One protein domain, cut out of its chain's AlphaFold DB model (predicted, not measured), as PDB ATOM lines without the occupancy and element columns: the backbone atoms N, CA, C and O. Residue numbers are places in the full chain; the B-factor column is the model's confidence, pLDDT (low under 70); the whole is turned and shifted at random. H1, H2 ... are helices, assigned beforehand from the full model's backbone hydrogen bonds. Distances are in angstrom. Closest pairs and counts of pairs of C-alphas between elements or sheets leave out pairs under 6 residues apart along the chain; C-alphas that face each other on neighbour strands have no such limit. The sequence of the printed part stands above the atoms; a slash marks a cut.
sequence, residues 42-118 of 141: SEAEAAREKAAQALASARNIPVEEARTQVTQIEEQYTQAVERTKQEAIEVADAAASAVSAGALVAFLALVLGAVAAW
ATOM      1  N   SER A  42      28.076  13.302  14.323       54.59
ATOM      2  CA  SER A  42      26.822  12.547  14.414       54.59
ATOM      3  C   SER A  42      26.864  11.349  15.384       54.59
ATOM      4  O   SER A  42      25.851  11.053  16.018       54.59
ATOM      5  N   GLU A  43      28.006  10.668  15.557       60.91
ATOM      6  CA  GLU A  43      28.127   9.629  16.599       60.91
ATOM      7  C   GLU A  43      28.364  10.241  17.976       60.91
ATOM      8  O   GLU A  43      27.918   9.673  18.971       60.91
ATOM      9  N   ALA A  44      29.018  11.404  18.043       64.56
ATOM     10  CA  ALA A  44      29.194  12.136  19.288       64.56
ATOM     11  C   ALA A  44      27.836  12.548  19.873       64.56
ATOM     12  O   ALA A  44      27.592  12.327  21.057       64.56
ATOM     13  N   GLU A  45      26.910  13.044  19.047       66.94
ATOM     14  CA  GLU A  45      25.546  13.360  19.485       66.94
ATOM     15  C   GLU A  45      24.803  12.124  20.018       66.94
ATOM     16  O   GLU A  45      24.297  12.141  21.143       66.94
ATOM     17  N   ALA A  46      24.814  11.012  19.275       71.56
ATOM     18  CA  ALA A  46      24.178   9.768  19.716       71.56
ATOM     19  C   ALA A  46      24.830   9.181  20.988       71.56
ATOM     20  O   ALA A  46      24.148   8.602  21.844       71.56
ATOM     21  N   ALA A  47      26.148   9.329  21.139       72.75
ATOM     22  CA  ALA A  47      26.897   8.892  22.312       72.75
ATOM     23  C   ALA A  47      26.597   9.758  23.544       72.75
ATOM     24  O   ALA A  47      26.372   9.200  24.621       72.75
ATOM     25  N   ARG A  48      26.515  11.091  23.397       73.25
ATOM     26  CA  ARG A  48      26.095  12.011  24.471       73.25
ATOM     27  C   ARG A  48      24.724  11.636  25.010       73.25
ATOM     28  O   ARG A  48      24.516  11.603  26.221       73.25
ATOM     29  N   GLU A  49      23.797  11.315  24.118       81.69
ATOM     30  CA  GLU A  49      22.416  11.005  24.476       81.69
ATOM     31  C   GLU A  49      22.296   9.670  25.230       81.69
ATOM     32  O   GLU A  49      21.570   9.575  26.225       81.69
ATOM     33  N   LYS A  50      23.080   8.658  24.829       79.06
ATOM     34  CA  LYS A  50      23.224   7.395  25.575       79.06
ATOM     35  C   LYS A  50      23.917   7.597  26.927       79.06
ATOM     36  O   LYS A  50      23.476   7.030  27.926       79.06
ATOM     37  N   ALA A  51      24.971   8.412  26.981       75.50
ATOM     38  CA  ALA A  51      25.700   8.707  28.212       75.50
ATOM     39  C   ALA A  51      24.821   9.445  29.233       75.50
ATOM     40  O   ALA A  51      24.807   9.072  30.405       75.50
ATOM     41  N   ALA A  52      24.028  10.425  28.792       83.12
ATOM     42  CA  ALA A  52      23.092  11.143  29.651       83.12
ATOM     43  C   ALA A  52      22.021  10.207  30.235       83.12
ATOM     44  O   ALA A  52      21.745  10.261  31.431       83.12
ATOM     45  N   GLN A  53      21.462   9.292  29.433       84.62
ATOM     46  CA  GLN A  53      20.498   8.295  29.921       84.62
ATOM     47  C   GLN A  53      21.116   7.310  30.925       84.62
ATOM     48  O   GLN A  53      20.491   6.978  31.937       84.62
ATOM     49  N   ALA A  54      22.351   6.863  30.683       82.94
ATOM     50  CA  ALA A  54      23.072   5.985  31.602       82.94
ATOM     51  C   ALA A  54      23.402   6.694  32.926       82.94
ATOM     52  O   ALA A  54      23.196   6.125  33.997       82.94
ATOM     53  N   LEU A  55      23.852   7.952  32.863       81.06
ATOM     54  CA  LEU A  55      24.161   8.764  34.038       81.06
ATOM     55  C   LEU A  55      22.894   9.061  34.854       81.06
ATOM     56  O   LEU A  55      22.906   8.901  36.074       81.06
ATOM     57  N   ALA A  56      21.793   9.406  34.180       86.94
ATOM     58  CA  ALA A  56      20.479   9.597  34.787       86.94
ATOM     59  C   ALA A  56      20.010   8.343  35.534       86.94
ATOM     60  O   ALA A  56      19.628   8.417  36.701       86.94
ATOM     61  N   SER A  57      20.129   7.175  34.898       83.12
ATOM     62  CA  SER A  57      19.739   5.889  35.487       83.12
ATOM     63  C   SER A  57      20.626   5.500  36.676       83.12
ATOM     64  O   SER A  57      20.123   5.054  37.705       83.12
ATOM     65  N   ALA A  58      21.942   5.700  36.565       80.00
ATOM     66  CA  ALA A  58      22.911   5.332  37.598       80.00
ATOM     67  C   ALA A  58      22.856   6.246  38.830       80.00
ATOM     68  O   ALA A  58      23.067   5.790  39.953       80.00
ATOM     69  N   ARG A  59      22.594   7.542  38.629       82.94
ATOM     70  CA  ARG A  59      22.531   8.548  39.699       82.94
ATOM     71  C   ARG A  59      21.109   8.824  40.185       82.94
ATOM     72  O   ARG A  59      20.959   9.533  41.172       82.94
ATOM     73  N   ASN A  60      20.094   8.257  39.529       85.19
ATOM     74  CA  ASN A  60      18.681   8.543  39.789       85.19
ATOM     75  C   ASN A  60      18.355  10.051  39.682       85.19
ATOM     76  O   ASN A  60      17.600  10.600  40.478       85.19
ATOM     77  N   ILE A  61      18.963  10.723  38.701       87.56
ATOM     78  CA  ILE A  61      18.775  12.156  38.422       87.56
ATOM     79  C   ILE A  61      17.961  12.345  37.134       87.56
ATOM     80  O   ILE A  61      17.969  11.458  36.276       87.56
ATOM     81  N   PRO A  62      17.263  13.480  36.954       87.69
ATOM     82  CA  PRO A  62      16.568  13.776  35.706       87.69
ATOM     83  C   PRO A  62      17.533  13.836  34.511       87.69
ATOM     84  O   PRO A  62      18.664  14.313  34.616       87.69
ATOM     85  N   VAL A  63      17.066  13.373  33.345       83.88
ATOM     86  CA  VAL A  63      17.881  13.265  32.117       83.88
ATOM     87  C   VAL A  63      18.452  14.618  31.678       83.88
ATOM     88  O   VAL A  63      19.585  14.667  31.215       83.88
ATOM     89  N   GLU A  64      17.728  15.718  31.885       82.44
ATOM     90  CA  GLU A  64      18.219  17.070  31.569       82.44
ATOM     91  C   GLU A  64      19.417  17.502  32.427       82.44
ATOM     92  O   GLU A  64      20.372  18.110  31.934       82.44
ATOM     93  N   GLU A  65      19.423  17.126  33.706       82.50
ATOM     94  CA  GLU A  65      20.554  17.389  34.596       82.50
ATOM     95  C   GLU A  65      21.760  16.520  34.212       82.50
ATOM     96  O   GLU A  65      22.901  16.986  34.213       82.50
ATOM     97  N   ALA A  66      21.507  15.279  33.791       84.56
ATOM     98  CA  ALA A  66      22.540  14.390  33.277       84.56
ATOM     99  C   ALA A  66      23.151  14.883  31.954       84.56
ATOM    100  O   ALA A  66      24.369  14.834  31.806       84.56
ATOM    101  N   ARG A  67      22.340  15.396  31.014       85.19
ATOM    102  CA  ARG A  67      22.825  15.994  29.756       85.19
ATOM    103  C   ARG A  67      23.791  17.137  30.036       85.19
ATOM    104  O   ARG A  67      24.899  17.141  29.514       85.19
ATOM    105  N   THR A  68      23.397  18.047  30.925       85.69
ATOM    106  CA  THR A  68      24.213  19.209  31.301       85.69
ATOM    107  C   THR A  68      25.553  18.790  31.918       85.69
ATOM    108  O   THR A  68      26.590  19.382  31.615       85.69
ATOM    109  N   GLN A  69      25.556  17.745  32.751       80.44
ATOM    110  CA  GLN A  69      26.785  17.200  33.333       80.44
ATOM    111  C   GLN A  69      27.679  16.517  32.291       80.44
ATOM    112  O   GLN A  69      28.892  16.720  32.308       80.44
ATOM    113  N   VAL A  70      27.104  15.743  31.366       83.94
ATOM    114  CA  VAL A  70      27.855  15.096  30.278       83.94
ATOM    115  C   VAL A  70      28.518  16.141  29.381       83.94
ATOM    116  O   VAL A  70      29.711  16.025  29.120       83.94
ATOM    117  N   THR A  71      27.796  17.196  28.995       84.69
ATOM    118  CA  THR A  71      28.350  18.289  28.181       84.69
ATOM    119  C   THR A  71      29.514  18.999  28.879       84.69
ATOM    120  O   THR A  71      30.551  19.211  28.261       84.69
ATOM    121  N   GLN A  72      29.409  19.299  30.181       81.88
ATOM    122  CA  GLN A  72      30.515  19.927  30.923       81.88
ATOM    123  C   GLN A  72      31.765  19.042  31.010       81.88
ATOM    124  O   GLN A  72      32.889  19.547  30.956       81.88
ATOM    125  N   ILE A  73      31.587  17.728  31.166       78.62
ATOM    126  CA  ILE A  73      32.702  16.772  31.188       78.62
ATOM    127  C   ILE A  73      33.355  16.702  29.803       78.62
ATOM    128  O   ILE A  73      34.580  16.709  29.699       78.62
ATOM    129  N   GLU A  74      32.549  16.675  28.743       77.56
ATOM    130  CA  GLU A  74      33.011  16.631  27.357       77.56
ATOM    131  C   GLU A  74      33.792  17.891  26.961       77.56
ATOM    132  O   GLU A  74      34.842  17.776  26.331       77.56
ATOM    133  N   GLU A  75      33.358  19.083  27.377       79.69
ATOM    134  CA  GLU A  75      34.083  20.336  27.126       79.69
ATOM    135  C   GLU A  75      35.454  20.363  27.812       79.69
ATOM    136  O   GLU A  75      36.449  20.769  27.204       79.69
ATOM    137  N   GLN A  76      35.532  19.910  29.067       76.00
ATOM    138  CA  GLN A  76      36.801  19.816  29.799       76.00
ATOM    139  C   GLN A  76      37.740  18.791  29.157       76.00
ATOM    140  O   GLN A  76      38.944  19.031  29.037       76.00
ATOM    141  N   TYR A  77      37.187  17.661  28.716       67.25
ATOM    142  CA  TYR A  77      37.950  16.600  28.075       67.25
ATOM    143  C   TYR A  77      38.455  17.023  26.693       67.25
ATOM    144  O   TYR A  77      39.638  16.860  26.400       67.25
ATOM    145  N   THR A  78      37.600  17.640  25.878       72.88
ATOM    146  CA  THR A  78      37.961  18.172  24.556       72.88
ATOM    147  C   THR A  78      39.090  19.187  24.680       72.88
ATOM    148  O   THR A  78      40.091  19.066  23.986       72.88
ATOM    149  N   GLN A  79      39.022  20.120  25.637       72.31
ATOM    150  CA  GLN A  79      40.112  21.077  25.871       72.31
ATOM    151  C   GLN A  79      41.440  20.406  26.249       72.31
ATOM    152  O   GLN A  79      42.504  20.865  25.827       72.31
ATOM    153  N   ALA A  80      41.406  19.331  27.040       68.69
ATOM    154  CA  ALA A  80      42.607  18.582  27.403       68.69
ATOM    155  C   ALA A  80      43.189  17.820  26.202       68.69
ATOM    156  O   ALA A  80      44.403  17.829  25.984       68.69
ATOM    157  N   VAL A  81      42.325  17.202  25.395       66.12
ATOM    158  CA  VAL A  81      42.716  16.490  24.175       66.12
ATOM    159  C   VAL A  81      43.300  17.455  23.150       66.12
ATOM    160  O   VAL A  81      44.364  17.167  22.612       66.12
ATOM    161  N   GLU A  82      42.685  18.616  22.926       66.31
ATOM    162  CA  GLU A  82      43.178  19.610  21.966       66.31
ATOM    163  C   GLU A  82      44.571  20.130  22.345       66.31
ATOM    164  O   GLU A  82      45.443  20.232  21.479       66.31
ATOM    165  N   ARG A  83      44.824  20.375  23.641       60.16
ATOM    166  CA  ARG A  83      46.166  20.738  24.136       60.16
ATOM    167  C   ARG A  83      47.181  19.625  23.899       60.16
ATOM    168  O   ARG A  83      48.268  19.881  23.397       60.16
ATOM    169  N   THR A  84      46.799  18.385  24.196       57.44
ATOM    170  CA  THR A  84      47.672  17.217  24.008       57.44
ATOM    171  C   THR A  84      47.960  16.968  22.527       57.44
ATOM    172  O   THR A  84      49.057  16.565  22.159       57.44
ATOM    173  N   LYS A  85      46.985  17.225  21.652       54.56
ATOM    174  CA  LYS A  85      47.105  17.065  20.201       54.56
ATOM    175  C   LYS A  85      48.055  18.098  19.601       54.56
ATOM    176  O   LYS A  85      48.851  17.735  18.742       54.56
ATOM    177  N   GLN A  86      48.012  19.344  20.072       57.66
ATOM    178  CA  GLN A  86      48.986  20.370  19.687       57.66
ATOM    179  C   GLN A  86      50.401  19.964  20.100       57.66
ATOM    180  O   GLN A  86      51.286  19.925  19.253       57.66
ATOM    181  N   GLU A  87      50.583  19.545  21.351       55.56
ATOM    182  CA  GLU A  87      51.883  19.119  21.880       55.56
ATOM    183  C   GLU A  87      52.416  17.865  21.157       55.56
ATOM    184  O   GLU A  87      53.592  17.780  20.809       55.56
ATOM    185  N   ALA A  88      51.539  16.911  20.827       48.44
ATOM    186  CA  ALA A  88      51.897  15.715  20.069       48.44
ATOM    187  C   ALA A  88      52.281  16.020  18.611       48.44
ATOM    188  O   ALA A  88      53.197  15.389  18.087       48.44
ATOM    189  N   ILE A  89      51.605  16.970  17.956       50.19
ATOM    190  CA  ILE A  89      51.953  17.409  16.595       50.19
ATOM    191  C   ILE A  89      53.295  18.151  16.608       50.19
ATOM    192  O   ILE A  89      54.138  17.889  15.757       50.19
ATOM    193  N   GLU A  90      53.534  19.008  17.599       50.34
ATOM    194  CA  GLU A  90      54.773  19.781  17.731       50.34
ATOM    195  C   GLU A  90      55.986  18.879  18.025       50.34
ATOM    196  O   GLU A  90      57.057  19.031  17.432       50.34
ATOM    197  N   VAL A  91      55.803  17.853  18.865       45.75
ATOM    198  CA  VAL A  91      56.819  16.822  19.126       45.75
ATOM    199  C   VAL A  91      57.024  15.908  17.915       45.75
ATOM    200  O   VAL A  91      58.154  15.491  17.663       45.75
ATOM    201  N   ALA A  92      55.979  15.604  17.140       43.91
ATOM    202  CA  ALA A  92      56.106  14.829  15.905       43.91
ATOM    203  C   ALA A  92      56.901  15.587  14.827       43.91
ATOM    204  O   ALA A  92      57.742  14.979  14.164       43.91
ATOM    205  N   ASP A  93      56.699  16.901  14.699       46.41
ATOM    206  CA  ASP A  93      57.464  17.755  13.781       46.41
ATOM    207  C   ASP A  93      58.935  17.879  14.231       46.41
ATOM    208  O   ASP A  93      59.860  17.743  13.429       46.41
ATOM    209  N   ALA A  94      59.188  17.988  15.543       47.62
ATOM    210  CA  ALA A  94      60.541  17.954  16.106       47.62
ATOM    211  C   ALA A  94      61.229  16.576  15.959       47.62
ATOM    212  O   ALA A  94      62.443  16.489  15.752       47.62
ATOM    213  N   ALA A  95      60.462  15.483  16.028       45.12
ATOM    214  CA  ALA A  95      60.940  14.112  15.847       45.12
ATOM    215  C   ALA A  95      61.162  13.727  14.371       45.12
ATOM    216  O   ALA A  95      61.837  12.728  14.107       45.12
ATOM    217  N   ALA A  96      60.663  14.522  13.416       44.53
ATOM    218  CA  ALA A  96      60.870  14.326  11.980       44.53
ATOM    219  C   ALA A  96      62.335  14.525  11.530       44.53
ATOM    220  O   ALA A  96      62.692  14.170  10.406       44.53
ATOM    221  N   SER A  97      63.229  15.002  12.408       48.12
ATOM    222  CA  SER A  97      64.672  14.823  12.217       48.12
ATOM    223  C   SER A  97      65.004  13.326  12.301       48.12
ATOM    224  O   SER A  97      65.032  12.743  13.383       48.12
ATOM    225  N   ALA A  98      65.241  12.721  11.132       45.94
ATOM    226  CA  ALA A  98      65.282  11.290  10.781       45.94
ATOM    227  C   ALA A  98      66.111  10.316  11.660       45.94
ATOM    228  O   ALA A  98      66.171   9.125  11.370       45.94
ATOM    229  N   VAL A  99      66.724  10.778  12.746       50.06
ATOM    230  CA  VAL A  99      67.412   9.958  13.754       50.06
ATOM    231  C   VAL A  99      66.475   9.550  14.911       50.06
ATOM    232  O   VAL A  99      66.690   8.504  15.520       50.06
ATOM    233  N   SER A 100      65.397  10.299  15.184       52.16
ATOM    234  CA  SER A 100      64.524  10.061  16.353       52.16
ATOM    235  C   SER A 100      63.324   9.140  16.113       52.16
ATOM    236  O   SER A 100      62.789   8.585  17.072       52.16
ATOM    237  N   ALA A 101      62.917   8.905  14.862       54.94
ATOM    238  CA  ALA A 101      61.780   8.027  14.563       54.94
ATOM    239  C   ALA A 101      62.007   6.582  15.059       54.94
ATOM    240  O   ALA A 101      61.101   5.965  15.617       54.94
ATOM    241  N   GLY A 102      63.238   6.065  14.946       57.34
ATOM    242  CA  GLY A 102      63.594   4.740  15.466       57.34
ATOM    243  C   GLY A 102      63.559   4.665  16.995       57.34
ATOM    244  O   GLY A 102      63.099   3.672  17.556       57.34
ATOM    245  N   ALA A 103      63.983   5.734  17.675       67.56
ATOM    246  CA  ALA A 103      63.969   5.808  19.134       67.56
ATOM    247  C   ALA A 103      62.544   5.899  19.690       67.56
ATOM    248  O   ALA A 103      62.251   5.263  20.698       67.56
ATOM    249  N   LEU A 104      61.642   6.623  19.020       65.44
ATOM    250  CA  LEU A 104      60.246   6.723  19.444       65.44
ATOM    251  C   LEU A 104      59.514   5.384  19.278       65.44
ATOM    252  O   LEU A 104      58.801   4.955  20.180       65.44
ATOM    253  N   VAL A 105      59.744   4.677  18.166       67.00
ATOM    254  CA  VAL A 105      59.191   3.329  17.951       67.00
ATOM    255  C   VAL A 105      59.748   2.342  18.978       67.00
ATOM    256  O   VAL A 105      58.983   1.581  19.568       67.00
ATOM    257  N   ALA A 106      61.055   2.380  19.252       71.62
ATOM    258  CA  ALA A 106      61.670   1.551  20.287       71.62
ATOM    259  C   ALA A 106      61.134   1.883  21.690       71.62
ATOM    260  O   ALA A 106      60.867   0.980  22.480       71.62
ATOM    261  N   PHE A 107      60.926   3.164  21.993       78.12
ATOM    262  CA  PHE A 107      60.340   3.615  23.251       78.12
ATOM    263  C   PHE A 107      58.900   3.118  23.408       78.12
ATOM    264  O   PHE A 107      58.564   2.535  24.436       78.12
ATOM    265  N   LEU A 108      58.066   3.265  22.378       77.62
ATOM    266  CA  LEU A 108      56.696   2.753  22.391       77.62
ATOM    267  C   LEU A 108      56.668   1.226  22.525       77.62
ATOM    268  O   LEU A 108      55.893   0.699  23.321       77.62
ATOM    269  N   ALA A 109      57.554   0.511  21.828       83.50
ATOM    270  CA  ALA A 109      57.706  -0.933  21.982       83.50
ATOM    271  C   ALA A 109      58.109  -1.326  23.417       83.50
ATOM    272  O   ALA A 109      57.574  -2.295  23.957       83.50
ATOM    273  N   LEU A 110      58.995  -0.561  24.065       83.88
ATOM    274  CA  LEU A 110      59.384  -0.781  25.462       83.88
ATOM    275  C   LEU A 110      58.236  -0.522  26.435       83.88
ATOM    276  O   LEU A 110      58.031  -1.320  27.346       83.88
ATOM    277  N   VAL A 111      57.472   0.553  26.243       88.81
ATOM    278  CA  VAL A 111      56.305   0.857  27.081       88.81
ATOM    279  C   VAL A 111      55.272  -0.264  26.968       88.81
ATOM    280  O   VAL A 111      54.814  -0.784  27.985       88.81
ATOM    281  N   LEU A 112      54.953  -0.697  25.747       87.25
ATOM    282  CA  LEU A 112      54.015  -1.796  25.515       87.25
ATOM    283  C   LEU A 112      54.530  -3.121  26.094       87.25
ATOM    284  O   LEU A 112      53.774  -3.843  26.745       87.25
ATOM    285  N   GLY A 113      55.822  -3.417  25.930       81.00
ATOM    286  CA  GLY A 113      56.469  -4.580  26.535       81.00
ATOM    287  C   GLY A 113      56.433  -4.553  28.064       81.00
ATOM    288  O   GLY A 113      56.163  -5.577  28.684       81.00
ATOM    289  N   ALA A 114      56.630  -3.387  28.682       84.50
ATOM    290  CA  ALA A 114      56.564  -3.217  30.132       84.50
ATOM    291  C   ALA A 114      55.144  -3.439  30.673       84.50
ATOM    292  O   ALA A 114      54.968  -4.124  31.680       84.50
ATOM    293  N   VAL A 115      54.124  -2.924  29.981       82.62
ATOM    294  CA  VAL A 115      52.717  -3.161  30.335       82.62
ATOM    295  C   VAL A 115      52.373  -4.646  30.190       82.62
ATOM    296  O   VAL A 115      51.825  -5.243  31.117       82.62
ATOM    297  N   ALA A 116      52.753  -5.279  29.078       76.38
ATOM    298  CA  ALA A 116      52.542  -6.711  28.867       76.38
ATOM    299  C   ALA A 116      53.263  -7.568  29.925       76.38
ATOM    300  O   ALA A 116      52.671  -8.499  30.474       76.38
ATOM    301  N   ALA A 117      54.508  -7.227  30.268       73.94
ATOM    302  CA  ALA A 117      55.273  -7.889  31.322       73.94
ATOM    303  C   ALA A 117      54.620  -7.721  32.699       73.94
ATOM    304  O   ALA A 117      54.623  -8.654  33.501       73.94
ATOM    305  N   TRP A 118      54.009  -6.567  32.965       76.50
ATOM    306  CA  TRP A 118      53.302  -6.328  34.216       76.50
ATOM    307  C   TRP A 118      52.065  -7.223  34.366       76.50
ATOM    308  O   TRP A 118      51.885  -7.882  35.395       76.50
TER     309      TRP A 118
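What this domain is: This is residues 42 to 118 of the 141 residues of an uncharacterized protein of Sinorhizobium fredii CCBAU 25509 (UniProt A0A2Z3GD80). One long helix, H2, makes the longest axis, with a shorter helix at each end: H1 packs on its first part at a steep angle, and H3 turns off its far end at a corner, residues 105 to 118 sticking out. The printed part has 77 residues, with three named helices in the order H1, H2, H3 and no named strand; the class is all helix. It is extended, with a radius of gyration of the C-alphas of 19.3 A and spans of 55 by 31 by 19 A.

Where its parts are: Find C-alpha 63 at (17.881, 13.265, 32.117); from there H2, residues 63 to 95, runs 46.0 A. Before it, H1, residues 42 to 59, starts at (26.822, 12.547, 14.414) and runs 26.0 A. H3, residues 100 to 118, runs 26.7 A to C-alpha 118 at (53.302, -6.328, 34.216).

How they stand to each other: Look at residues 63 to 71 of H2, which alone touch H1, through its residues 48 to 56; the closest C-alphas, of Ala 52 and Arg 67, are 4.9 A apart. Their lines stand at a steep tilt of 51 degrees, opposite ways. H2 and H3 are close but not clearly touching, with the closest C-alphas, of Ala 95 and Ala 101, 6.3 A apart, at a steep tilt of 48 degrees, opposite ways. H1 and H3 are apart. In H1, H2 and H3 every O i to N i+4 pair is within hydrogen-bond range.

The domain as a whole: The farthest C-alphas, of Pro 62 and Val 99, are 55.5 A apart. The printed part has no cut, and both links are tight. Look for pLDDT under 70 at residues 42 to 45, 77 and 80 to 105.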